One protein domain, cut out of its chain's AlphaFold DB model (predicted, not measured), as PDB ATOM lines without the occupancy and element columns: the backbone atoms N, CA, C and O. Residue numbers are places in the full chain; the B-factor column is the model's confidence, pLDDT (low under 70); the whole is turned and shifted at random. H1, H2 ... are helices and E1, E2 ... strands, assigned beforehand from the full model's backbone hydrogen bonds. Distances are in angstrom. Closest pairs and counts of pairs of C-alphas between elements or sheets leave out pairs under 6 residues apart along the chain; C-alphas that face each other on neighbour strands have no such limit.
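Overview. This is residues 237 to 397 of the 410 residues of the protein "Cytochrome c family protein" of Natronomonas moolapensis (strain DSM 18674 / CECT 7526 / JCM 14361 / 8.8.11) (UniProt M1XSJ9). With little regular structure, the domain is a small stack of three crossed helices, H4 between H1 and H3, with H6 packed on H1 and H4, H3 exposed on the outside, and long loops making much of the rest. The 161 printed residues have seven named helices and one named strand, ordered H1 H2 E1 H3 H4 H5 H6 H7; 58 are in named elements, mostly helix. It is compact, radius of gyration of the C-alphas 15.0 A, spanning 45 by 38 by 29 A.

Arrangement. H1, residues 247 to 257, touches H4, residues 318 to 328, about perpendicular at 85 degrees; closest C-alphas: Gly 250 and Ile 324, 4.2 A. H3, residues 296 to 306, touches H4; closest C-alphas: Ala 300 and His 322, 4.9 A. H6, residues 367 to 373, touches H1 and H4. H7, residues 393 to 397, touches H1; 0 of 1 O i to N i+4 pairs but 2 of 2 O i to N i+3 pairs are within hydrogen-bond range.

Along the chain. H1 begins at C-alpha 247 (-31.678, -26.945, 52.307) and spans 14.4 A; H3 and H4 span 15.3 A each. H7 ends at C-alpha 397 (-29.039, -34.254, 56.242). H2, residues 259 to 262, is near H1. E1, residues 276 to 278, pairs with no named strand. H5, residues 355 to 360, touches no helix.

Size, cuts and confidence. The printed part has no cut. H4 to H5 is a long link of 26 residues. No printed residue is under 70.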
ATOM      1  N   ASP A 237     -20.372 -40.317  42.375       92.75
ATOM      2  CA  ASP A 237     -20.385 -39.880  43.775       92.75
ATOM      3  C   ASP A 237     -20.614 -38.364  43.943       92.75
ATOM      4  O   ASP A 237     -20.875 -37.905  45.047       92.75
ATOM      5  N   GLU A 238     -20.574 -37.576  42.861       95.38
ATOM      6  CA  GLU A 238     -20.919 -36.143  42.877       95.38
ATOM      7  C   GLU A 238     -22.432 -35.908  43.014       95.38
ATOM      8  O   GLU A 238     -22.883 -34.796  43.286       95.38
ATOM      9  N   LYS A 239     -23.248 -36.938  42.754       95.62
ATOM     10  CA  LYS A 239     -24.703 -36.846  42.870       95.62
ATOM     11  C   LYS A 239     -25.121 -37.070  44.311       95.62
ATOM     12  O   LYS A 239     -25.236 -38.216  44.742       95.62
ATOM     13  N   VAL A 240     -25.479 -35.989  44.995       96.25
ATOM     14  CA  VAL A 240     -26.193 -36.090  46.267       96.25
ATOM     15  C   VAL A 240     -27.618 -36.600  45.990       96.25
ATOM     16  O   VAL A 240     -28.326 -36.031  45.145       96.25
ATOM     17  N   PRO A 241     -28.067 -37.700  46.621       96.12
ATOM     18  CA  PRO A 241     -29.460 -38.125  46.546       96.12
ATOM     19  C   PRO A 241     -30.390 -36.994  46.987       96.12
ATOM     20  O   PRO A 241     -30.114 -36.298  47.958       96.12
ATOM     21  N   VAL A 242     -31.506 -36.792  46.288       96.25
ATOM     22  CA  VAL A 242     -32.399 -35.646  46.544       96.25
ATOM     23  C   VAL A 242     -32.922 -35.629  47.979       96.25
ATOM     24  O   VAL A 242     -33.093 -34.565  48.562       96.25
ATOM     25  N   GLU A 243     -33.171 -36.798  48.561       95.56
ATOM     26  CA  GLU A 243     -33.544 -36.934  49.966       95.56
ATOM     27  C   GLU A 243     -32.439 -36.538  50.957       95.56
ATOM     28  O   GLU A 243     -32.758 -36.159  52.078       95.56
ATOM     29  N   GLU A 244     -31.169 -36.607  50.574       96.00
ATOM     30  CA  GLU A 244     -30.020 -36.312  51.442       96.00
ATOM     31  C   GLU A 244     -29.595 -34.839  51.362       96.00
ATOM     32  O   GLU A 244     -28.938 -34.351  52.271       96.00
ATOM     33  N   VAL A 245     -30.050 -34.092  50.348       98.19
ATOM     34  CA  VAL A 245     -29.788 -32.646  50.232       98.19
ATOM     35  C   VAL A 245     -30.335 -31.884  51.441       98.19
ATOM     36  O   VAL A 245     -31.500 -32.067  51.818       98.19
ATOM     37  N   ASN A 246     -29.525 -30.993  52.008       98.50
ATOM     38  CA  ASN A 246     -29.813 -30.214  53.202       98.50
ATOM     39  C   ASN A 246     -30.083 -28.730  52.860       98.50
ATOM     40  O   ASN A 246     -29.176 -27.898  52.874       98.50
ATOM     41  N   PRO A 247     -31.347 -28.336  52.606       98.50
ATOM     42  CA  PRO A 247     -31.678 -26.945  52.307       98.50
ATOM     43  C   PRO A 247     -31.530 -26.012  53.521       98.50
ATOM     44  O   PRO A 247     -31.520 -24.801  53.334       98.50
ATOM     45  N   VAL A 248     -31.425 -26.542  54.747       98.56
ATOM     46  CA  VAL A 248     -31.224 -25.733  55.960       98.56
ATOM     47  C   VAL A 248     -29.775 -25.251  56.028       98.56
ATOM     48  O   VAL A 248     -29.548 -24.052  56.147       98.56
ATOM     49  N   ARG A 249     -28.798 -26.147  55.824       98.38
ATOM     50  CA  ARG A 249     -27.392 -25.758  55.602       98.38
ATOM     51  C   ARG A 249     -27.246 -24.884  54.351       98.38
ATOM     52  O   ARG A 249     -26.524 -23.892  54.353       98.38
ATOM     53  N   GLY A 250     -28.014 -25.187  53.303       98.38
ATOM     54  CA  GLY A 250     -28.089 -24.368  52.092       98.38
ATOM     55  C   GLY A 250     -28.482 -22.908  52.335       98.38
ATOM     56  O   GLY A 250     -28.059 -22.038  51.577       98.38
ATOM     57  N   ALA A 251     -29.247 -22.619  53.391       98.56
ATOM     58  CA  ALA A 251     -29.610 -21.259  53.774       98.56
ATOM     59  C   ALA A 251     -28.411 -20.459  54.313       98.56
ATOM     60  O   ALA A 251     -28.266 -19.283  53.981       98.56
ATOM     61  N   GLU A 252     -27.527 -21.093  55.092       97.50
ATOM     62  CA  GLU A 252     -26.284 -20.472  55.582       97.50
ATOM     63  C   GLU A 252     -25.385 -20.106  54.400       97.50
ATOM     64  O   GLU A 252     -24.970 -18.956  54.244       97.50
ATOM     65  N   LEU A 253     -25.180 -21.074  53.502       97.56
ATOM     66  CA  LEU A 253     -24.392 -20.897  52.286       97.56
ATOM     67  C   LEU A 253     -24.990 -19.823  51.367       97.56
ATOM     68  O   LEU A 253     -24.252 -19.062  50.741       97.56
ATOM     69  N   TYR A 254     -26.320 -19.724  51.297       98.25
ATOM     70  CA  TYR A 254     -27.008 -18.683  50.539       98.25
ATOM     71  C   TYR A 254     -26.746 -17.280  51.104       98.25
ATOM     72  O   TYR A 254     -26.459 -16.358  50.336       98.25
ATOM     73  N   LEU A 255     -26.827 -17.107  52.428       97.25
ATOM     74  CA  LEU A 255     -26.526 -15.825  53.076       97.25
ATOM     75  C   LEU A 255     -25.070 -15.406  52.850       97.25
ATOM     76  O   LEU A 255     -24.810 -14.227  52.612       97.25
ATOM     77  N   GLU A 256     -24.143 -16.364  52.873       95.19
ATOM     78  CA  GLU A 256     -22.716 -16.117  52.653       95.19
ATOM     79  C   GLU A 256     -22.392 -15.746  51.197       95.19
ATOM     80  O   GLU A 256     -21.618 -14.820  50.956       95.19
ATOM     81  N   ASN A 257     -22.988 -16.446  50.224       95.50
ATOM     82  CA  ASN A 257     -22.511 -16.421  48.836       95.50
ATOM     83  C   ASN A 257     -23.459 -15.734  47.841       95.50
ATOM     84  O   ASN A 257     -23.042 -15.400  46.732       95.50
ATOM     85  N   CYS A 258     -24.742 -15.570  48.174       97.00
ATOM     86  CA  CYS A 258     -25.777 -15.243  47.183       97.00
ATOM     87  C   CYS A 258     -26.647 -14.038  47.566       97.00
ATOM     88  O   CYS A 258     -27.005 -13.234  46.699       97.00
ATOM     89  N   ALA A 259     -26.998 -13.904  48.848       97.00
ATOM     90  CA  ALA A 259     -27.980 -12.929  49.326       97.00
ATOM     91  C   ALA A 259     -27.570 -11.466  49.088       97.00
ATOM     92  O   ALA A 259     -28.433 -10.598  48.976       97.00
ATOM     93  N   SER A 260     -26.271 -11.172  48.958       95.12
ATOM     94  CA  SER A 260     -25.784  -9.817  48.657       95.12
ATOM     95  C   SER A 260     -26.207  -9.300  47.280       95.12
ATOM     96  O   SER A 260     -26.243  -8.090  47.086       95.12
ATOM     97  N   CYS A 261     -26.494 -10.201  46.336       95.31
ATOM     98  CA  CYS A 261     -26.926  -9.866  44.978       95.31
ATOM     99  C   CYS A 261     -28.400 -10.220  44.761       95.31
ATOM    100  O   CYS A 261     -29.169  -9.428  44.232       95.31
ATOM    101  N   HIS A 262     -28.819 -11.412  45.193       97.19
ATOM    102  CA  HIS A 262     -30.185 -11.889  44.964       97.19
ATOM    103  C   HIS A 262     -31.178 -11.501  46.067       97.19
ATOM    104  O   HIS A 262     -32.374 -11.736  45.904       97.19
ATOM    105  N   GLY A 263     -30.697 -10.882  47.149       97.44
ATOM    106  CA  GLY A 263     -31.499 -10.427  48.281       97.44
ATOM    107  C   GLY A 263     -31.855 -11.533  49.279       97.44
ATOM    108  O   GLY A 263     -31.823 -12.715  48.965       97.44
ATOM    109  N   ALA A 264     -32.189 -11.160  50.516       97.00
ATOM    110  CA  ALA A 264     -32.476 -12.124  51.585       97.00
ATOM    111  C   ALA A 264     -33.773 -12.930  51.364       97.00
ATOM    112  O   ALA A 264     -33.917 -14.018  51.917       97.00
ATOM    113  N   ASP A 265     -34.711 -12.413  50.568       96.56
ATOM    114  CA  ASP A 265     -35.927 -13.096  50.114       96.56
ATOM    115  C   ASP A 265     -35.852 -13.531  48.641       96.56
ATOM    116  O   ASP A 265     -36.885 -13.820  48.036       96.56
ATOM    117  N   GLY A 266     -34.649 -13.588  48.049       97.75
ATOM    118  CA  GLY A 266     -34.424 -14.079  46.682       97.75
ATOM    119  C   GLY A 266     -35.127 -13.270  45.596       97.75
ATOM    120  O   GLY A 266     -35.330 -13.758  44.481       97.75
ATOM    121  N   GLN A 267     -35.525 -12.046  45.921       96.62
ATOM    122  CA  GLN A 267     -36.303 -11.140  45.097       96.62
ATOM    123  C   GLN A 267     -35.494 -10.502  43.966       96.62
ATOM    124  O   GLN A 267     -36.104  -9.926  43.065       96.62
ATOM    125  N   GLY A 268     -34.165 -10.610  43.989       95.75
ATOM    126  CA  GLY A 268     -33.280  -9.975  43.020       95.75
ATOM    127  C   GLY A 268     -33.194  -8.457  43.187       95.75
ATOM    128  O   GLY A 268     -33.619  -7.887  44.193       95.75
ATOM    129  N   GLU A 269     -32.664  -7.799  42.161       93.00
ATOM    130  CA  GLU A 269     -32.495  -6.350  42.094       93.00
ATOM    131  C   GLU A 269     -32.875  -5.851  40.700       93.00
ATOM    132  O   GLU A 269     -32.534  -6.473  39.690       93.00
ATOM    133  N   VAL A 270     -33.570  -4.718  40.660       87.88
ATOM    134  CA  VAL A 270     -33.935  -4.001  39.437       87.88
ATOM    135  C   VAL A 270     -33.351  -2.593  39.496       87.88
ATOM    136  O   VAL A 270     -33.276  -2.014  40.582       87.88
ATOM    137  N   ASP A 271     -32.937  -2.059  38.353       83.62
ATOM    138  CA  ASP A 271     -32.444  -0.688  38.224       83.62
ATOM    139  C   ASP A 271     -33.616   0.316  38.135       83.62
ATOM    140  O   ASP A 271     -34.786  -0.060  38.001       83.62
ATOM    141  N   ASP A 272     -33.310   1.613  38.196       83.19
ATOM    142  CA  ASP A 272     -34.287   2.712  38.163       83.19
ATOM    143  C   ASP A 272     -35.136   2.732  36.876       83.19
ATOM    144  O   ASP A 272     -36.260   3.243  36.873       83.19
ATOM    145  N   ASP A 273     -34.604   2.200  35.771       79.19
ATOM    146  CA  ASP A 273     -35.301   2.082  34.487       79.19
ATOM    147  C   ASP A 273     -36.176   0.821  34.371       79.19
ATOM    148  O   ASP A 273     -36.890   0.660  33.381       79.19
ATOM    149  N   GLY A 274     -36.186  -0.021  35.409       76.25
ATOM    150  CA  GLY A 274     -36.939  -1.269  35.470       76.25
ATOM    151  C   GLY A 274     -36.175  -2.488  34.958       76.25
ATOM    152  O   GLY A 274     -36.720  -3.591  35.030       76.25
ATOM    153  N   SER A 275     -34.937  -2.319  34.486       79.75
ATOM    154  CA  SER A 275     -34.123  -3.436  34.013       79.75
ATOM    155  C   SER A 275     -33.650  -4.329  35.153       79.75
ATOM    156  O   SER A 275     -33.326  -3.881  36.253       79.75
ATOM    157  N   VAL A 276     -33.631  -5.640  34.915       85.94
ATOM    158  CA  VAL A 276     -33.243  -6.617  35.941       85.94
ATOM    159  C   VAL A 276     -31.724  -6.704  36.033       85.94
ATOM    160  O   VAL A 276     -31.059  -7.208  35.126       85.94
ATOM    161  N   VAL A 277     -31.175  -6.255  37.164       89.31
ATOM    162  CA  VAL A 277     -29.739  -6.314  37.462       89.31
ATOM    163  C   VAL A 277     -29.376  -7.715  37.940       89.31
ATOM    164  O   VAL A 277     -28.586  -8.402  37.288       89.31
ATOM    165  N   TYR A 278     -30.015  -8.170  39.021       93.88
ATOM    166  CA  TYR A 278     -29.895  -9.531  39.540       93.88
ATOM    167  C   TYR A 278     -31.260 -10.217  39.476       93.88
ATOM    168  O   TYR A 278     -32.231  -9.692  40.023       93.88
ATOM    169  N   PRO A 279     -31.377 -11.390  38.834       95.12
ATOM    170  CA  PRO A 279     -32.676 -12.013  38.646       95.12
ATOM    171  C   PRO A 279     -33.277 -12.528  39.966       95.12
ATOM    172  O   PRO A 279     -32.535 -13.040  40.814       95.12
ATOM    173  N   PRO A 280     -34.614 -12.471  40.124       97.25
ATOM    174  CA  PRO A 280     -35.308 -13.153  41.209       97.25
ATOM    175  C   PRO A 280     -35.124 -14.672  41.103       97.25
ATOM    176  O   PRO A 280     -35.402 -15.290  40.069       97.25
ATOM    177  N   LEU A 281     -34.702 -15.300  42.197       98.31
ATOM    178  CA  LEU A 281     -34.437 -16.739  42.266       98.31
ATOM    179  C   LEU A 281     -35.687 -17.559  42.612       98.31
ATOM    180  O   LEU A 281     -35.821 -18.711  42.182       98.31
ATOM    181  N   TRP A 282     -36.621 -16.968  43.354       98.62
ATOM    182  CA  TRP A 282     -37.931 -17.539  43.672       98.62
ATOM    183  C   TRP A 282     -38.992 -16.440  43.819       98.62
ATOM    184  O   TRP A 282     -38.782 -15.290  43.432       98.62
ATOM    185  N   GLY A 283     -40.181 -16.804  44.298       98.31
ATOM    186  CA  GLY A 283     -41.325 -15.909  44.371       98.31
ATOM    187  C   GLY A 283     -42.034 -15.738  43.022       98.31
ATOM    188  O   GLY A 283     -41.665 -16.359  42.019       98.31
ATOM    189  N   PRO A 284     -43.078 -14.891  42.969       97.38
ATOM    190  CA  PRO A 284     -43.945 -14.756  41.796       97.38
ATOM    191  C   PRO A 284     -43.237 -14.179  40.560       97.38
ATOM    192  O   PRO A 284     -43.741 -14.328  39.453       97.38
ATOM    193  N   ARG A 285     -42.079 -13.535  40.747       96.81
ATOM    194  CA  ARG A 285     -41.311 -12.846  39.697       96.81
ATOM    195  C   ARG A 285     -40.230 -13.726  39.065       96.81
ATOM    196  O   ARG A 285     -39.564 -13.291  38.133       96.81
ATOM    197  N   SER A 286     -40.061 -14.957  39.552       98.44
ATOM    198  CA  SER A 286     -39.057 -15.910  39.067       98.44
ATOM    199  C   SER A 286     -39.631 -16.906  38.045       98.44
ATOM    200  O   SER A 286     -40.783 -16.820  37.609       98.44
ATOM    201  N   PHE A 287     -38.814 -17.872  37.630       98.62
ATOM    202  CA  PHE A 287     -39.221 -18.979  36.770       98.62
ATOM    203  C   PHE A 287     -40.243 -19.885  37.470       98.62
ATOM    204  O   PHE A 287     -40.220 -20.045  38.695       98.62
ATOM    205  N   ASN A 288     -41.112 -20.530  36.689       98.75
ATOM    206  CA  ASN A 288     -42.115 -21.450  37.227       98.75
ATOM    207  C   ASN A 288     -41.550 -22.841  37.542       98.75
ATOM    208  O   ASN A 288     -40.467 -23.228  37.101       98.75
ATOM    209  N   ASP A 289     -42.319 -23.630  38.283       98.19
ATOM    210  CA  ASP A 289     -41.929 -24.961  38.758       98.19
ATOM    211  C   ASP A 289     -41.777 -26.038  37.653       98.19
ATOM    212  O   ASP A 289     -41.351 -27.163  37.916       98.19
ATOM    213  N   GLY A 290     -42.063 -25.690  36.393       97.75
ATOM    214  CA  GLY A 290     -41.779 -26.507  35.215       97.75
ATOM    215  C   GLY A 290     -40.423 -26.209  34.558       97.75
ATOM    216  O   GLY A 290     -40.046 -26.896  33.595       97.75
ATOM    217  N   ALA A 291     -39.693 -25.182  34.997       98.25
ATOM    218  CA  ALA A 291     -38.423 -24.779  34.396       98.25
ATOM    219  C   ALA A 291     -37.297 -25.795  34.620       98.25
ATOM    220  O   ALA A 291     -37.295 -26.596  35.549       98.25
ATOM    221  N   GLY A 292     -36.305 -25.780  33.721       97.00
ATOM    222  CA  GLY A 292     -35.118 -26.628  33.859       97.00
ATOM    223  C   GLY A 292     -34.330 -26.341  35.138       97.00
ATOM    224  O   GLY A 292     -33.824 -27.294  35.726       97.00
ATOM    225  N   MET A 293     -34.295 -25.069  35.553       98.00
ATOM    226  CA  MET A 293     -33.603 -24.584  36.750       98.00
ATOM    227  C   MET A 293     -34.247 -25.070  38.057       98.00
ATOM    228  O   MET A 293     -33.555 -25.233  39.050       98.00
ATOM    229  N   GLY A 294     -35.534 -25.435  38.035       97.25
ATOM    230  CA  GLY A 294     -36.217 -26.055  39.178       97.25
ATOM    231  C   GLY A 294     -35.833 -27.516  39.443       97.25
ATOM    232  O   GLY A 294     -36.432 -28.164  40.297       97.25
ATOM    233  N   ARG A 295     -34.886 -28.085  38.681       97.12
ATOM    234  CA  ARG A 295     -34.367 -29.438  38.915       97.12
ATOM    235  C   ARG A 295     -33.062 -29.376  39.689       97.12
ATOM    236  O   ARG A 295     -32.169 -28.623  39.299       97.12
ATOM    237  N   MET A 296     -32.935 -30.233  40.697       97.56
ATOM    238  CA  MET A 296     -31.825 -30.223  41.653       97.56
ATOM    239  C   MET A 296     -30.448 -30.285  40.994       97.56
ATOM    240  O   MET A 296     -29.646 -29.379  41.179       97.56
ATOM    241  N   TYR A 297     -30.183 -31.277  40.140       97.25
ATOM    242  CA  TYR A 297     -28.847 -31.400  39.547       97.25
ATOM    243  C   TYR A 297     -28.579 -30.311  38.518       97.25
ATOM    244  O   TYR A 297     -27.439 -29.915  38.324       97.25
ATOM    245  N   THR A 298     -29.619 -29.797  37.858       96.50
ATOM    246  CA  THR A 298     -29.461 -28.695  36.901       96.50
ATOM    247  C   THR A 298     -29.103 -27.382  37.603       96.50
ATOM    248  O   THR A 298     -28.183 -26.709  37.152       96.50
ATOM    249  N   SER A 299     -29.786 -27.037  38.697       97.56
ATOM    250  CA  SER A 299     -29.485 -25.824  39.471       97.56
ATOM    251  C   SER A 299     -28.173 -25.930  40.235       97.56
ATOM    252  O   SER A 299     -27.390 -24.993  40.168       97.56
ATOM    253  N   ALA A 300     -27.876 -27.076  40.855       97.50
ATOM    254  CA  ALA A 300     -26.585 -27.320  41.504       97.50
ATOM    255  C   ALA A 300     -25.413 -27.140  40.522       97.50
ATOM    256  O   ALA A 300     -24.439 -26.459  40.827       97.50
ATOM    257  N   SER A 301     -25.546 -27.672  39.300       94.88
ATOM    258  CA  SER A 301     -24.545 -27.461  38.243       94.88
ATOM    259  C   SER A 301     -24.428 -25.988  37.869       94.88
ATOM    260  O   SER A 301     -23.331 -25.468  37.759       94.88
ATOM    261  N   TYR A 302     -25.550 -25.290  37.682       95.69
ATOM    262  CA  TYR A 302     -25.513 -23.873  37.327       95.69
ATOM    263  C   TYR A 302     -24.834 -23.026  38.410       95.69
ATOM    264  O   TYR A 302     -24.013 -22.173  38.089       95.69
ATOM    265  N   ILE A 303     -25.134 -23.296  39.683       96.31
ATOM    266  CA  ILE A 303     -24.488 -22.631  40.816       96.31
ATOM    267  C   ILE A 303     -22.982 -22.889  40.769       96.31
ATOM    268  O   ILE A 303     -22.212 -21.941  40.744       96.31
ATOM    269  N   ARG A 304     -22.560 -24.150  40.650       93.38
ATOM    270  CA  ARG A 304     -21.140 -24.521  40.618       93.38
ATOM    271  C   ARG A 304     -20.362 -23.901  39.454       93.38
ATOM    272  O   ARG A 304     -19.223 -23.474  39.629       93.38
ATOM    273  N   GLU A 305     -20.940 -23.927  38.255       89.44
ATOM    274  CA  GLU A 305     -20.252 -23.517  37.026       89.44
ATOM    275  C   GLU A 305     -20.290 -21.999  36.811       89.44
ATOM    276  O   GLU A 305     -19.424 -21.474  36.120       89.44
ATOM    277  N   ALA A 306     -21.274 -21.287  37.371       90.12
ATOM    278  CA  ALA A 306     -21.519 -19.889  37.020       90.12
ATOM    279  C   ALA A 306     -21.618 -18.920  38.202       90.12
ATOM    280  O   ALA A 306     -21.532 -17.710  37.982       90.12
ATOM    281  N   MET A 307     -21.813 -19.417  39.426       93.56
ATOM    282  CA  MET A 307     -22.070 -18.593  40.607       93.56
ATOM    283  C   MET A 307     -21.007 -18.802  41.705       93.56
ATOM    284  O   MET A 307     -20.483 -19.906  41.854       93.56
ATOM    285  N   PRO A 308     -20.724 -17.768  42.517       92.38
ATOM    286  CA  PRO A 308     -21.104 -16.365  42.328       92.38
ATOM    287  C   PRO A 308     -20.537 -15.783  41.025       92.38
ATOM    288  O   PRO A 308     -19.468 -16.181  40.558       92.38
ATOM    289  N   TYR A 309     -21.261 -14.856  40.394       87.12
ATOM    290  CA  TYR A 309     -20.842 -14.335  39.091       87.12
ATOM    291  C   TYR A 309     -19.475 -13.631  39.169       87.12
ATOM    292  O   TYR A 309     -19.206 -12.864  40.093       87.12
ATOM    293  N   GLY A 310     -18.598 -13.899  38.197       84.12
ATOM    294  CA  GLY A 310     -17.199 -13.445  38.196       84.12
ATOM    295  C   GLY A 310     -16.241 -14.327  39.009       84.12
ATOM    296  O   GLY A 310     -15.027 -14.191  38.863       84.12
ATOM    297  N   TYR A 311     -16.785 -15.265  39.785       84.88
ATOM    298  CA  TYR A 311     -16.075 -16.204  40.649       84.88
ATOM    299  C   TYR A 311     -16.620 -17.629  40.457       84.88
ATOM    300  O   TYR A 311     -16.899 -18.361  41.404       84.88
ATOM    301  N   ALA A 312     -16.825 -18.010  39.192       79.69
ATOM    302  CA  ALA A 312     -17.226 -19.363  38.825       79.69
ATOM    303  C   ALA A 312     -16.288 -20.389  39.480       79.69
ATOM    304  O   ALA A 312     -15.066 -20.231  39.421       79.69
ATOM    305  N   HIS A 313     -16.864 -21.447  40.053       80.62
ATOM    306  CA  HIS A 313     -16.149 -22.438  40.856       80.62
ATOM    307  C   HIS A 313     -15.517 -21.901  42.154       80.62
ATOM    308  O   HIS A 313     -14.509 -22.451  42.592       80.62
ATOM    309  N   ASP A 314     -16.089 -20.886  42.803       84.38
ATOM    310  CA  ASP A 314     -15.748 -20.588  44.204       84.38
ATOM    311  C   ASP A 314     -16.459 -21.559  45.162       84.38
ATOM    312  O   ASP A 314     -15.826 -22.118  46.061       84.38
ATOM    313  N   VAL A 315     -17.738 -21.873  44.910       87.31
ATOM    314  CA  VAL A 315     -18.445 -22.973  45.591       87.31
ATOM    315  C   VAL A 315     -18.256 -24.251  44.770       87.31
ATOM    316  O   VAL A 315     -18.957 -24.497  43.788       87.31
ATOM    317  N   THR A 316     -17.234 -25.036  45.119       86.81
ATOM    318  CA  THR A 316     -16.817 -26.214  44.329       86.81
ATOM    319  C   THR A 316     -17.323 -27.541  44.852       86.81
ATOM    320  O   THR A 316     -17.397 -28.496  44.067       86.81
ATOM    321  N   ASP A 317     -17.620 -27.604  46.148       94.62
ATOM    322  CA  ASP A 317     -18.098 -28.815  46.786       94.62
ATOM    323  C   ASP A 317     -19.498 -29.147  46.271       94.62
ATOM    324  O   ASP A 317     -20.379 -28.286  46.190       94.62
ATOM    325  N   TRP A 318     -19.681 -30.397  45.846       95.31
ATOM    326  CA  TRP A 318     -20.945 -30.816  45.264       95.31
ATOM    327  C   TRP A 318     -22.066 -30.823  46.303       95.31
ATOM    328  O   TRP A 318     -23.190 -30.500  45.940       95.31
ATOM    329  N   GLU A 319     -21.792 -31.152  47.561       97.12
ATOM    330  CA  GLU A 319     -22.788 -31.120  48.629       97.12
ATOM    331  C   GLU A 319     -23.302 -29.693  48.841       97.12
ATOM    332  O   GLU A 319     -24.505 -29.453  48.710       97.12
ATOM    333  N   ASP A 320     -22.389 -28.731  48.981       97.75
ATOM    334  CA  ASP A 320     -22.721 -27.317  49.180       97.75
ATOM    335  C   ASP A 320     -23.591 -26.751  48.044       97.75
ATOM    336  O   ASP A 320     -24.615 -26.106  48.284       97.75
ATOM    337  N   VAL A 321     -23.246 -27.014  46.777       97.69
ATOM    338  CA  VAL A 321     -24.055 -26.509  45.649       97.69
ATOM    339  C   VAL A 321     -25.411 -27.206  45.529       97.69
ATOM    340  O   VAL A 321     -26.368 -26.588  45.052       97.69
ATOM    341  N   HIS A 322     -25.533 -28.470  45.957       98.56
ATOM    342  CA  HIS A 322     -26.834 -29.136  46.038       98.56
ATOM    343  C   HIS A 322     -27.684 -28.539  47.158       98.56
ATOM    344  O   HIS A 322     -28.882 -28.354  46.954       98.56
ATOM    345  N   ASP A 323     -27.084 -28.186  48.288       98.75
ATOM    346  CA  ASP A 323     -27.774 -27.570  49.416       98.75
ATOM    347  C   ASP A 323     -28.277 -26.169  49.082       98.75
ATOM    348  O   ASP A 323     -29.454 -25.879  49.298       98.75
ATOM    349  N   ILE A 324     -27.443 -25.328  48.456       98.62
ATOM    350  CA  ILE A 324     -27.861 -24.008  47.951       98.62
ATOM    351  C   ILE A 324     -28.997 -24.172  46.929       98.62
ATOM    352  O   ILE A 324     -30.013 -23.474  46.997       98.62
ATOM    353  N   ALA A 325     -28.871 -25.123  45.995       98.62
ATOM    354  CA  ALA A 325     -29.934 -25.431  45.036       98.62
ATOM    355  C   ALA A 325     -31.221 -25.910  45.728       98.62
ATOM    356  O   ALA A 325     -32.326 -25.590  45.276       98.62
ATOM    357  N   GLY A 326     -31.082 -26.672  46.812       98.62
ATOM    358  CA  GLY A 326     -32.171 -27.177  47.634       98.62
ATOM    359  C   GLY A 326     -32.900 -26.044  48.327       98.62
ATOM    360  O   GLY A 326     -34.119 -25.951  48.204       98.62
ATOM    361  N   PHE A 327     -32.157 -25.140  48.966       98.81
ATOM    362  CA  PHE A 327     -32.689 -23.932  49.583       98.81
ATOM    363  C   PHE A 327     -33.434 -23.070  48.554       98.81
ATOM    364  O   PHE A 327     -34.625 -22.802  48.714       98.81
ATOM    365  N   MET A 328     -32.802 -22.739  47.424       98.62
ATOM    366  CA  MET A 328     -33.425 -21.955  46.347       98.62
ATOM    367  C   MET A 328     -34.732 -22.587  45.832       98.62
ATOM    368  O   MET A 328     -35.725 -21.896  45.586       98.62
ATOM    369  N   ASN A 329     -34.759 -23.911  45.664       98.69
ATOM    370  CA  ASN A 329     -35.930 -24.631  45.162       98.69
ATOM    371  C   ASN A 329     -36.892 -25.114  46.266       98.69
ATOM    372  O   ASN A 329     -37.884 -25.782  45.966       98.69
ATOM    373  N   ALA A 330     -36.655 -24.772  47.532       98.38
ATOM    374  CA  ALA A 330     -37.600 -24.999  48.626       98.38
ATOM    375  C   ALA A 330     -38.700 -23.923  48.691       98.38
ATOM    376  O   ALA A 330     -39.717 -24.120  49.357       98.38
ATOM    377  N   HIS A 331     -38.508 -22.807  47.984       98.62
ATOM    378  CA  HIS A 331     -39.390 -21.649  48.032       98.62
ATOM    379  C   HIS A 331     -40.536 -21.704  47.014       98.62
ATOM    380  O   HIS A 331     -40.469 -22.383  45.979       98.62
ATOM    381  N   ASP A 332     -41.591 -20.948  47.318       97.88
ATOM    382  CA  ASP A 332     -42.766 -20.766  46.474       97.88
ATOM    383  C   ASP A 332     -42.421 -20.034  45.174       97.88
ATOM    384  O   ASP A 332     -41.647 -19.077  45.144       97.88
ATOM    385  N   ARG A 333     -43.029 -20.487  44.077       98.12
ATOM    386  CA  ARG A 333     -42.885 -19.928  42.726       98.12
ATOM    387  C   ARG A 333     -44.135 -20.246  41.893       98.12
ATOM    388  O   ARG A 333     -44.942 -21.071  42.330       98.12
ATOM    389  N   PRO A 334     -44.324 -19.630  40.712       98.44
ATOM    390  CA  PRO A 334     -45.478 -19.917  39.869       98.44
ATOM    391  C   PRO A 334     -45.570 -21.400  39.481       98.44
ATOM    392  O   PRO A 334     -44.556 -22.056  39.231       98.44
ATOM    393  N   GLU A 335     -46.794 -21.920  39.397       97.75
ATOM    394  CA  GLU A 335     -47.058 -23.284  38.943       97.75
ATOM    395  C   GLU A 335     -47.124 -23.351  37.413       97.75
ATOM    396  O   GLU A 335     -47.811 -22.564  36.761       97.75
ATOM    397  N   PHE A 336     -46.455 -24.340  36.821       98.19
ATOM    398  CA  PHE A 336     -46.577 -24.650  35.408       98.19
ATOM    399  C   PHE A 336     -47.790 -25.566  35.150       98.19
ATOM    400  O   PHE A 336     -47.780 -26.742  35.537       98.19
ATOM    401  N   PRO A 337     -48.818 -25.099  34.417       96.81
ATOM    402  CA  PRO A 337     -50.086 -25.822  34.296       96.81
ATOM    403  C   PRO A 337     -49.980 -27.144  33.520       96.81
ATOM    404  O   PRO A 337     -50.786 -28.049  33.722       96.81
ATOM    405  N   GLU A 338     -48.984 -27.306  32.639       94.81
ATOM    406  CA  GLU A 338     -48.827 -28.539  31.855       94.81
ATOM    407  C   GLU A 338     -47.789 -29.526  32.416       94.81
ATOM    408  O   GLU A 338     -47.289 -30.366  31.663       94.81
ATOM    409  N   LYS A 339     -47.453 -29.470  33.717       93.00
ATOM    410  CA  LYS A 339     -46.513 -30.426  34.350       93.00
ATOM    411  C   LYS A 339     -46.869 -31.889  34.070       93.00
ATOM    412  O   LYS A 339     -45.982 -32.718  33.891       93.00
ATOM    413  N   SER A 340     -48.158 -32.218  33.981       92.75
ATOM    414  CA  SER A 340     -48.631 -33.581  33.701       92.75
ATOM    415  C   SER A 340     -48.174 -34.129  32.346       92.75
ATOM    416  O   SER A 340     -48.012 -35.342  32.217       92.75
ATOM    417  N   LYS A 341     -47.926 -33.251  31.364       94.31
ATOM    418  CA  LYS A 341     -47.438 -33.605  30.022       94.31
ATOM    419  C   LYS A 341     -45.920 -33.778  29.967       94.31
ATOM    420  O   LYS A 341     -45.409 -34.232  28.944       94.31
ATOM    421  N   ASP A 342     -45.204 -33.388  31.018       95.94
ATOM    422  CA  ASP A 342     -43.765 -33.590  31.083       95.94
ATOM    423  C   ASP A 342     -43.423 -35.002  31.530       95.94
ATOM    424  O   ASP A 342     -44.090 -35.572  32.394       95.94
ATOM    425  N   PHE A 343     -42.332 -35.522  30.978       95.88
ATOM    426  CA  PHE A 343     -41.731 -36.801  31.327       95.88
ATOM    427  C   PHE A 343     -42.759 -37.946  31.354       95.88
ATOM    428  O   PHE A 343     -42.964 -38.564  32.408       95.88
ATOM    429  N   PRO A 344     -43.441 -38.213  30.221       94.75
ATOM    430  CA  PRO A 344     -44.458 -39.263  30.145       94.75
ATOM    431  C   PRO A 344     -43.897 -40.661  30.460       94.75
ATOM    432  O   PRO A 344     -44.628 -41.482  31.005       94.75
ATOM    433  N   ASP A 345     -42.604 -40.899  30.215       92.94
ATOM    434  CA  ASP A 345     -41.934 -42.177  30.516       92.94
ATOM    435  C   ASP A 345     -41.386 -42.279  31.950       92.94
ATOM    436  O   ASP A 345     -40.837 -43.310  32.334       92.94
ATOM    437  N   GLY A 346     -41.522 -41.224  32.755       92.75
ATOM    438  CA  GLY A 346     -41.027 -41.187  34.129       92.75
ATOM    439  C   GLY A 346     -40.280 -39.897  34.431       92.75
ATOM    440  O   GLY A 346     -39.341 -39.518  33.734       92.75
ATOM    441  N   THR A 347     -40.702 -39.207  35.489       93.75
ATOM    442  CA  THR A 347     -40.036 -37.989  35.960       93.75
ATOM    443  C   THR A 347     -38.651 -38.324  36.510       93.75
ATOM    444  O   THR A 347     -38.509 -39.355  37.171       93.75
ATOM    445  N   PRO A 348     -37.632 -37.479  36.282       94.19
ATOM    446  CA  PRO A 348     -36.325 -37.668  36.897       94.19
ATOM    447  C   PRO A 348     -36.399 -37.453  38.416       94.19
ATOM    448  O   PRO A 348     -37.247 -36.692  38.893       94.19
ATOM    449  N   ASP A 349     -35.496 -38.087  39.166       93.56
ATOM    450  CA  ASP A 349     -35.433 -37.939  40.630       93.56
ATOM    451  C   ASP A 349     -35.092 -36.500  41.051       93.56
ATOM    452  O   ASP A 349     -35.656 -36.001  42.015       93.56
ATOM    453  N   GLU A 350     -34.305 -35.769  40.248       95.12
ATOM    454  CA  GLU A 350     -34.037 -34.328  40.438       95.12
ATOM    455  C   GLU A 350     -35.276 -33.423  40.257       95.12
ATOM    456  O   GLU A 350     -35.199 -32.217  40.490       95.12
ATOM    457  N   GLY A 351     -36.409 -33.961  39.792       97.00
ATOM    458  CA  GLY A 351     -37.642 -33.222  39.514       97.00
ATOM    459  C   GLY A 351     -38.517 -33.007  40.749       97.00
ATOM    460  O   GLY A 351     -39.644 -33.498  40.783       97.00
ATOM    461  N   ILE A 352     -38.027 -32.261  41.739       97.38
ATOM    462  CA  ILE A 352     -38.664 -32.110  43.063       97.38
ATOM    463  C   ILE A 352     -40.025 -31.402  43.074       97.38
ATOM    464  O   ILE A 352     -40.769 -31.539  44.041       97.38
ATOM    465  N   TYR A 353     -40.400 -30.706  41.999       97.50
ATOM    466  CA  TYR A 353     -41.718 -30.076  41.841       97.50
ATOM    467  C   TYR A 353     -42.786 -30.990  41.208       97.50
ATOM    468  O   TYR A 353     -43.942 -30.593  41.057       97.50
ATOM    469  N   TYR A 354     -42.427 -32.219  40.822       97.38
ATOM    470  CA  TYR A 354     -43.366 -33.177  40.242       97.38
ATOM    471  C   TYR A 354     -43.894 -34.144  41.305       97.38
ATOM    472  O   TYR A 354     -43.121 -34.922  41.862       97.38
ATOM    473  N   ASN A 355     -45.217 -34.201  41.493       95.69
ATOM    474  CA  ASN A 355     -45.854 -35.111  42.461       95.69
ATOM    475  C   ASN A 355     -45.423 -36.574  42.272       95.69
ATOM    476  O   ASN A 355     -45.144 -37.260  43.242       95.69
ATOM    477  N   ARG A 356     -45.262 -37.036  41.020       94.75
ATOM    478  CA  ARG A 356     -44.786 -38.404  40.729       94.75
ATOM    479  C   ARG A 356     -43.395 -38.691  41.304       94.75
ATOM    480  O   ARG A 356     -43.117 -39.824  41.682       94.75
ATOM    481  N   THR A 357     -42.518 -37.689  41.342       96.25
ATOM    482  CA  THR A 357     -41.195 -37.797  41.971       96.25
ATOM    483  C   THR A 357     -41.323 -37.732  43.489       96.25
ATOM    484  O   THR A 357     -40.754 -38.575  44.172       96.25
ATOM    485  N   GLN A 358     -42.112 -36.792  44.018       96.38
ATOM    486  CA  GLN A 358     -42.338 -36.637  45.460       96.38
ATOM    487  C   GLN A 358     -42.897 -37.923  46.086       96.38
ATOM    488  O   GLN A 358     -42.301 -38.456  47.018       96.38
ATOM    489  N   GLU A 359     -43.959 -38.491  45.505       94.81
ATOM    490  CA  GLU A 359     -44.577 -39.746  45.948       94.81
ATOM    491  C   GLU A 359     -43.588 -40.916  45.895       94.81
ATOM    492  O   GLU A 359     -43.477 -41.680  46.852       94.81
ATOM    493  N   ARG A 360     -42.818 -41.038  44.800       94.94
ATOM    494  CA  ARG A 360     -41.788 -42.081  44.655       94.94
ATOM    495  C   ARG A 360     -40.709 -41.970  45.733       94.94
ATOM    496  O   ARG A 360     -40.212 -42.993  46.195       94.94
ATOM    497  N   LEU A 361     -40.363 -40.749  46.128       94.81
ATOM    498  CA  LEU A 361     -39.417 -40.471  47.200       94.81
ATOM    499  C   LEU A 361     -40.083 -40.450  48.597       94.81
ATOM    500  O   LEU A 361     -39.398 -40.226  49.589       94.81
ATOM    501  N   GLY A 362     -41.381 -40.729  48.733       95.62
ATOM    502  CA  GLY A 362     -42.058 -40.807  50.037       95.62
ATOM    503  C   GLY A 362     -42.371 -39.451  50.686       95.62
ATOM    504  O   GLY A 362     -42.378 -39.343  51.918       95.62
ATOM    505  N   TYR A 363     -42.626 -38.427  49.871       96.12
ATOM    506  CA  TYR A 363     -43.054 -37.094  50.300       96.12
ATOM    507  C   TYR A 363     -44.418 -36.744  49.699       96.12
ATOM    508  O   TYR A 363     -44.739 -37.129  48.576       96.12
ATOM    509  N   GLU A 364     -45.208 -35.969  50.436       95.12
ATOM    510  CA  GLU A 364     -46.492 -35.413  49.967       95.12
ATOM    511  C   GLU A 364     -46.348 -34.042  49.299       95.12
ATOM    512  O   GLU A 364     -47.312 -33.490  48.774       95.12
ATOM    513  N   MET A 365     -45.141 -33.484  49.349       95.81
ATOM    514  CA  MET A 365     -44.798 -32.181  48.806       95.81
ATOM    515  C   MET A 365     -43.329 -32.161  48.379       95.81
ATOM    516  O   MET A 365     -42.616 -33.158  48.505       95.81
ATOM    517  N   ASN A 366     -42.862 -31.013  47.887       97.56
ATOM    518  CA  ASN A 366     -41.451 -30.797  47.586       97.56
ATOM    519  C   ASN A 366     -40.581 -31.149  48.824       97.56
ATOM    520  O   ASN A 366     -40.772 -30.528  49.874       97.56
ATOM    521  N   PRO A 367     -39.633 -32.106  48.717       97.62
ATOM    522  CA  PRO A 367     -38.807 -32.547  49.841       97.62
ATOM    523  C   PRO A 367     -38.017 -31.409  50.488       97.62
ATOM    524  O   PRO A 367     -37.908 -31.352  51.709       97.62
ATOM    525  N   MET A 368     -37.515 -30.469  49.682       98.38
ATOM    526  CA  MET A 368     -36.722 -29.343  50.176       98.38
ATOM    527  C   MET A 368     -37.594 -28.375  50.975       98.38
ATOM    528  O   MET A 368     -37.242 -27.987  52.086       98.38
ATOM    529  N   LYS A 369     -38.791 -28.071  50.454       98.12
ATOM    530  CA  LYS A 369     -39.785 -27.253  51.162       98.12
ATOM    531  C   LYS A 369     -40.176 -27.880  52.497       98.12
ATOM    532  O   LYS A 369     -40.248 -27.184  53.503       98.12
ATOM    533  N   LYS A 370     -40.388 -29.200  52.520       97.31
ATOM    534  CA  LYS A 370     -40.718 -29.924  53.750       97.31
ATOM    535  C   LYS A 370     -39.627 -29.766  54.812       97.31
ATOM    536  O   LYS A 370     -39.951 -29.504  55.965       97.31
ATOM    537  N   LYS A 371     -38.353 -29.913  54.434       97.81
ATOM    538  CA  LYS A 371     -37.226 -29.752  55.365       97.81
ATOM    539  C   LYS A 371     -37.165 -28.337  55.952       97.81
ATOM    540  O   LYS A 371     -37.011 -28.225  57.161       97.81
ATOM    541  N   LEU A 372     -37.380 -27.291  55.144       98.06
ATOM    542  CA  LEU A 372     -37.467 -25.913  55.655       98.06
ATOM    543  C   LEU A 372     -38.653 -25.715  56.608       98.06
ATOM    544  O   LEU A 372     -38.495 -25.106  57.660       98.06
ATOM    545  N   MET A 373     -39.823 -26.278  56.294       96.94
ATOM    546  CA  MET A 373     -40.989 -26.194  57.183       96.94
ATOM    547  C   MET A 373     -40.754 -26.893  58.529       96.94
ATOM    548  O   MET A 373     -41.148 -26.362  59.556       96.94
ATOM    549  N   LEU A 374     -40.078 -28.047  58.542       96.62
ATOM    550  CA  LEU A 374     -39.674 -28.741  59.776       96.62
ATOM    551  C   LEU A 374     -38.582 -27.998  60.566       96.62
ATOM    552  O   LEU A 374     -38.255 -28.399  61.681       96.62
ATOM    553  N   ALA A 375     -37.961 -26.984  59.969       97.00
ATOM    554  CA  ALA A 375     -37.007 -26.087  60.610       97.00
ATOM    555  C   ALA A 375     -37.640 -24.747  61.011       97.00
ATOM    556  O   ALA A 375     -36.915 -23.855  61.434       97.00
ATOM    557  N   ASP A 376     -38.961 -24.589  60.849       96.69
ATOM    558  CA  ASP A 376     -39.682 -23.323  61.032       96.69
ATOM    559  C   ASP A 376     -39.127 -22.161  60.176       96.69
ATOM    560  O   ASP A 376     -39.293 -20.985  60.500       96.69
ATOM    561  N   MET A 377     -38.498 -22.486  59.041       97.75
ATOM    562  CA  MET A 377     -37.881 -21.516  58.135       97.75
ATOM    563  C   MET A 377     -38.871 -20.982  57.088       97.75
ATOM    564  O   MET A 377     -39.800 -21.690  56.677       97.75
ATOM    565  N   PRO A 378     -38.679 -19.741  56.597       96.00
ATOM    566  CA  PRO A 378     -39.528 -19.180  55.554       96.00
ATOM    567  C   PRO A 378     -39.424 -19.976  54.246       96.00
ATOM    568  O   PRO A 378     -38.353 -20.410  53.839       96.00
ATOM    569  N   THR A 379     -40.559 -20.133  53.559       96.56
ATOM    570  CA  THR A 379     -40.631 -20.770  52.228       96.56
ATOM    571  C   THR A 379     -41.305 -19.884  51.181       96.56
ATOM    572  O   THR A 379     -41.534 -20.325  50.059       96.56
ATOM    573  N   GLY A 380     -41.731 -18.676  51.556       94.38
ATOM    574  CA  GLY A 380     -42.433 -17.737  50.682       94.38
ATOM    575  C   GLY A 380     -41.509 -16.626  50.193       94.38
ATOM    576  O   GLY A 380     -40.394 -16.875  49.749       94.38
ATOM    577  N   THR A 381     -41.980 -15.384  50.278       94.44
ATOM    578  CA  THR A 381     -41.212 -14.168  49.944       94.44
ATOM    579  C   THR A 381     -40.823 -13.387  51.202       94.44
ATOM    580  O   THR A 381     -40.772 -12.161  51.194       94.44
ATOM    581  N   GLN A 382     -40.699 -14.074  52.336       96.00
ATOM    582  CA  GLN A 382     -40.213 -13.478  53.574       96.00
ATOM    583  C   GLN A 382     -38.679 -13.476  53.559       96.00
ATOM    584  O   GLN A 382     -38.097 -14.461  53.106       96.00
ATOM    585  N   PRO A 383     -38.026 -12.412  54.060       95.12
ATOM    586  CA  PRO A 383     -36.571 -12.361  54.126       95.12
ATOM    587  C   PRO A 383     -36.041 -13.394  55.115       95.12
ATOM    588  O   PRO A 383     -36.563 -13.505  56.226       95.12
ATOM    589  N   LEU A 384     -34.989 -14.105  54.712       96.06
ATOM    590  CA  LEU A 384     -34.217 -14.980  55.582       96.06
ATOM    591  C   LEU A 384     -33.311 -14.149  56.501       96.06
ATOM    592  O   LEU A 384     -32.544 -13.306  56.034       96.06
ATOM    593  N   ASN A 385     -33.357 -14.427  57.799       95.06
ATOM    594  CA  ASN A 385     -32.427 -13.894  58.789       95.06
ATOM    595  C   ASN A 385     -31.576 -15.029  59.363       95.06
ATOM    596  O   ASN A 385     -32.033 -16.164  59.459       95.06
ATOM    597  N   GLU A 386     -30.371 -14.715  59.843       94.38
ATOM    598  CA  GLU A 386     -29.511 -15.699  60.526       94.38
ATOM    599  C   GLU A 386     -30.230 -16.381  61.703       94.38
ATOM    600  O   GLU A 386     -30.044 -17.567  61.938       94.38
ATOM    601  N   SER A 387     -31.102 -15.654  62.415       95.56
ATOM    602  CA  SER A 387     -31.879 -16.197  63.537       95.56
ATOM    603  C   SER A 387     -32.960 -17.201  63.141       95.56
ATOM    604  O   SER A 387     -33.518 -17.845  64.027       95.56
ATOM    605  N   ASP A 388     -33.301 -17.278  61.854       95.88
ATOM    606  CA  ASP A 388     -34.272 -18.245  61.341       95.88
ATOM    607  C   ASP A 388     -33.613 -19.618  61.115       95.88
ATOM    608  O   ASP A 388     -34.313 -20.617  60.990       95.88
ATOM    609  N   ILE A 389     -32.275 -19.686  61.073       97.31
ATOM    610  CA  ILE A 389     -31.518 -20.924  60.862       97.31
ATOM    611  C   ILE A 389     -31.278 -21.607  62.223       97.31
ATOM    612  O   ILE A 389     -30.744 -20.974  63.138       97.31
ATOM    613  N   PRO A 390     -31.660 -22.885  62.400       96.31
ATOM    614  CA  PRO A 390     -31.448 -23.603  63.654       96.31
ATOM    615  C   PRO A 390     -29.966 -23.930  63.893       96.31
ATOM    616  O   PRO A 390     -29.238 -24.254  62.961       96.31
ATOM    617  N   ASP A 391     -29.548 -23.968  65.165       93.56
ATOM    618  CA  ASP A 391     -28.161 -24.289  65.553       93.56
ATOM    619  C   ASP A 391     -27.694 -25.692  65.090       93.56
ATOM    620  O   ASP A 391     -26.506 -25.911  64.859       93.56
ATOM    621  N   ASP A 392     -28.610 -26.666  64.993       93.56
ATOM    622  CA  ASP A 392     -28.326 -28.042  64.549       93.56
ATOM    623  C   ASP A 392     -28.835 -28.282  63.121       93.56
ATOM    624  O   ASP A 392     -29.857 -28.936  62.890       93.56
ATOM    625  N   VAL A 393     -28.094 -27.760  62.145       95.12
ATOM    626  CA  VAL A 393     -28.393 -27.969  60.720       95.12
ATOM    627  C   VAL A 393     -28.211 -29.431  60.283       95.12
ATOM    628  O   VAL A 393     -28.858 -29.873  59.332       95.12
ATOM    629  N   GLY A 394     -27.395 -30.220  60.996       94.12
ATOM    630  CA  GLY A 394     -27.085 -31.616  60.654       94.12
ATOM    631  C   GLY A 394     -28.278 -32.569  60.790       94.12
ATOM    632  O   GLY A 394     -28.343 -33.606  60.125       94.12
ATOM    633  N   ARG A 395     -29.299 -32.197  61.578       92.88
ATOM    634  CA  ARG A 395     -30.587 -32.916  61.625       92.88
ATOM    635  C   ARG A 395     -31.215 -33.072  60.231       92.88
ATOM    636  O   ARG A 395     -31.893 -34.071  59.977       92.88
ATOM    637  N   TYR A 396     -30.981 -32.115  59.335       95.44
ATOM    638  CA  TYR A 396     -31.636 -32.022  58.029       95.44
ATOM    639  C   TYR A 396     -30.865 -32.700  56.886       95.44
ATOM    640  O   TYR A 396     -31.387 -32.761  55.771       95.44
ATOM    641  N   ASP A 397     -29.710 -33.317  57.165       93.62
ATOM    642  CA  ASP A 397     -29.039 -34.254  56.242       93.62
ATOM    643  C   ASP A 397     -29.872 -35.537  56.049       93.62
ATOM    644  O   ASP A 397     -29.775 -36.251  55.052       93.62
TER     645      ASP A 397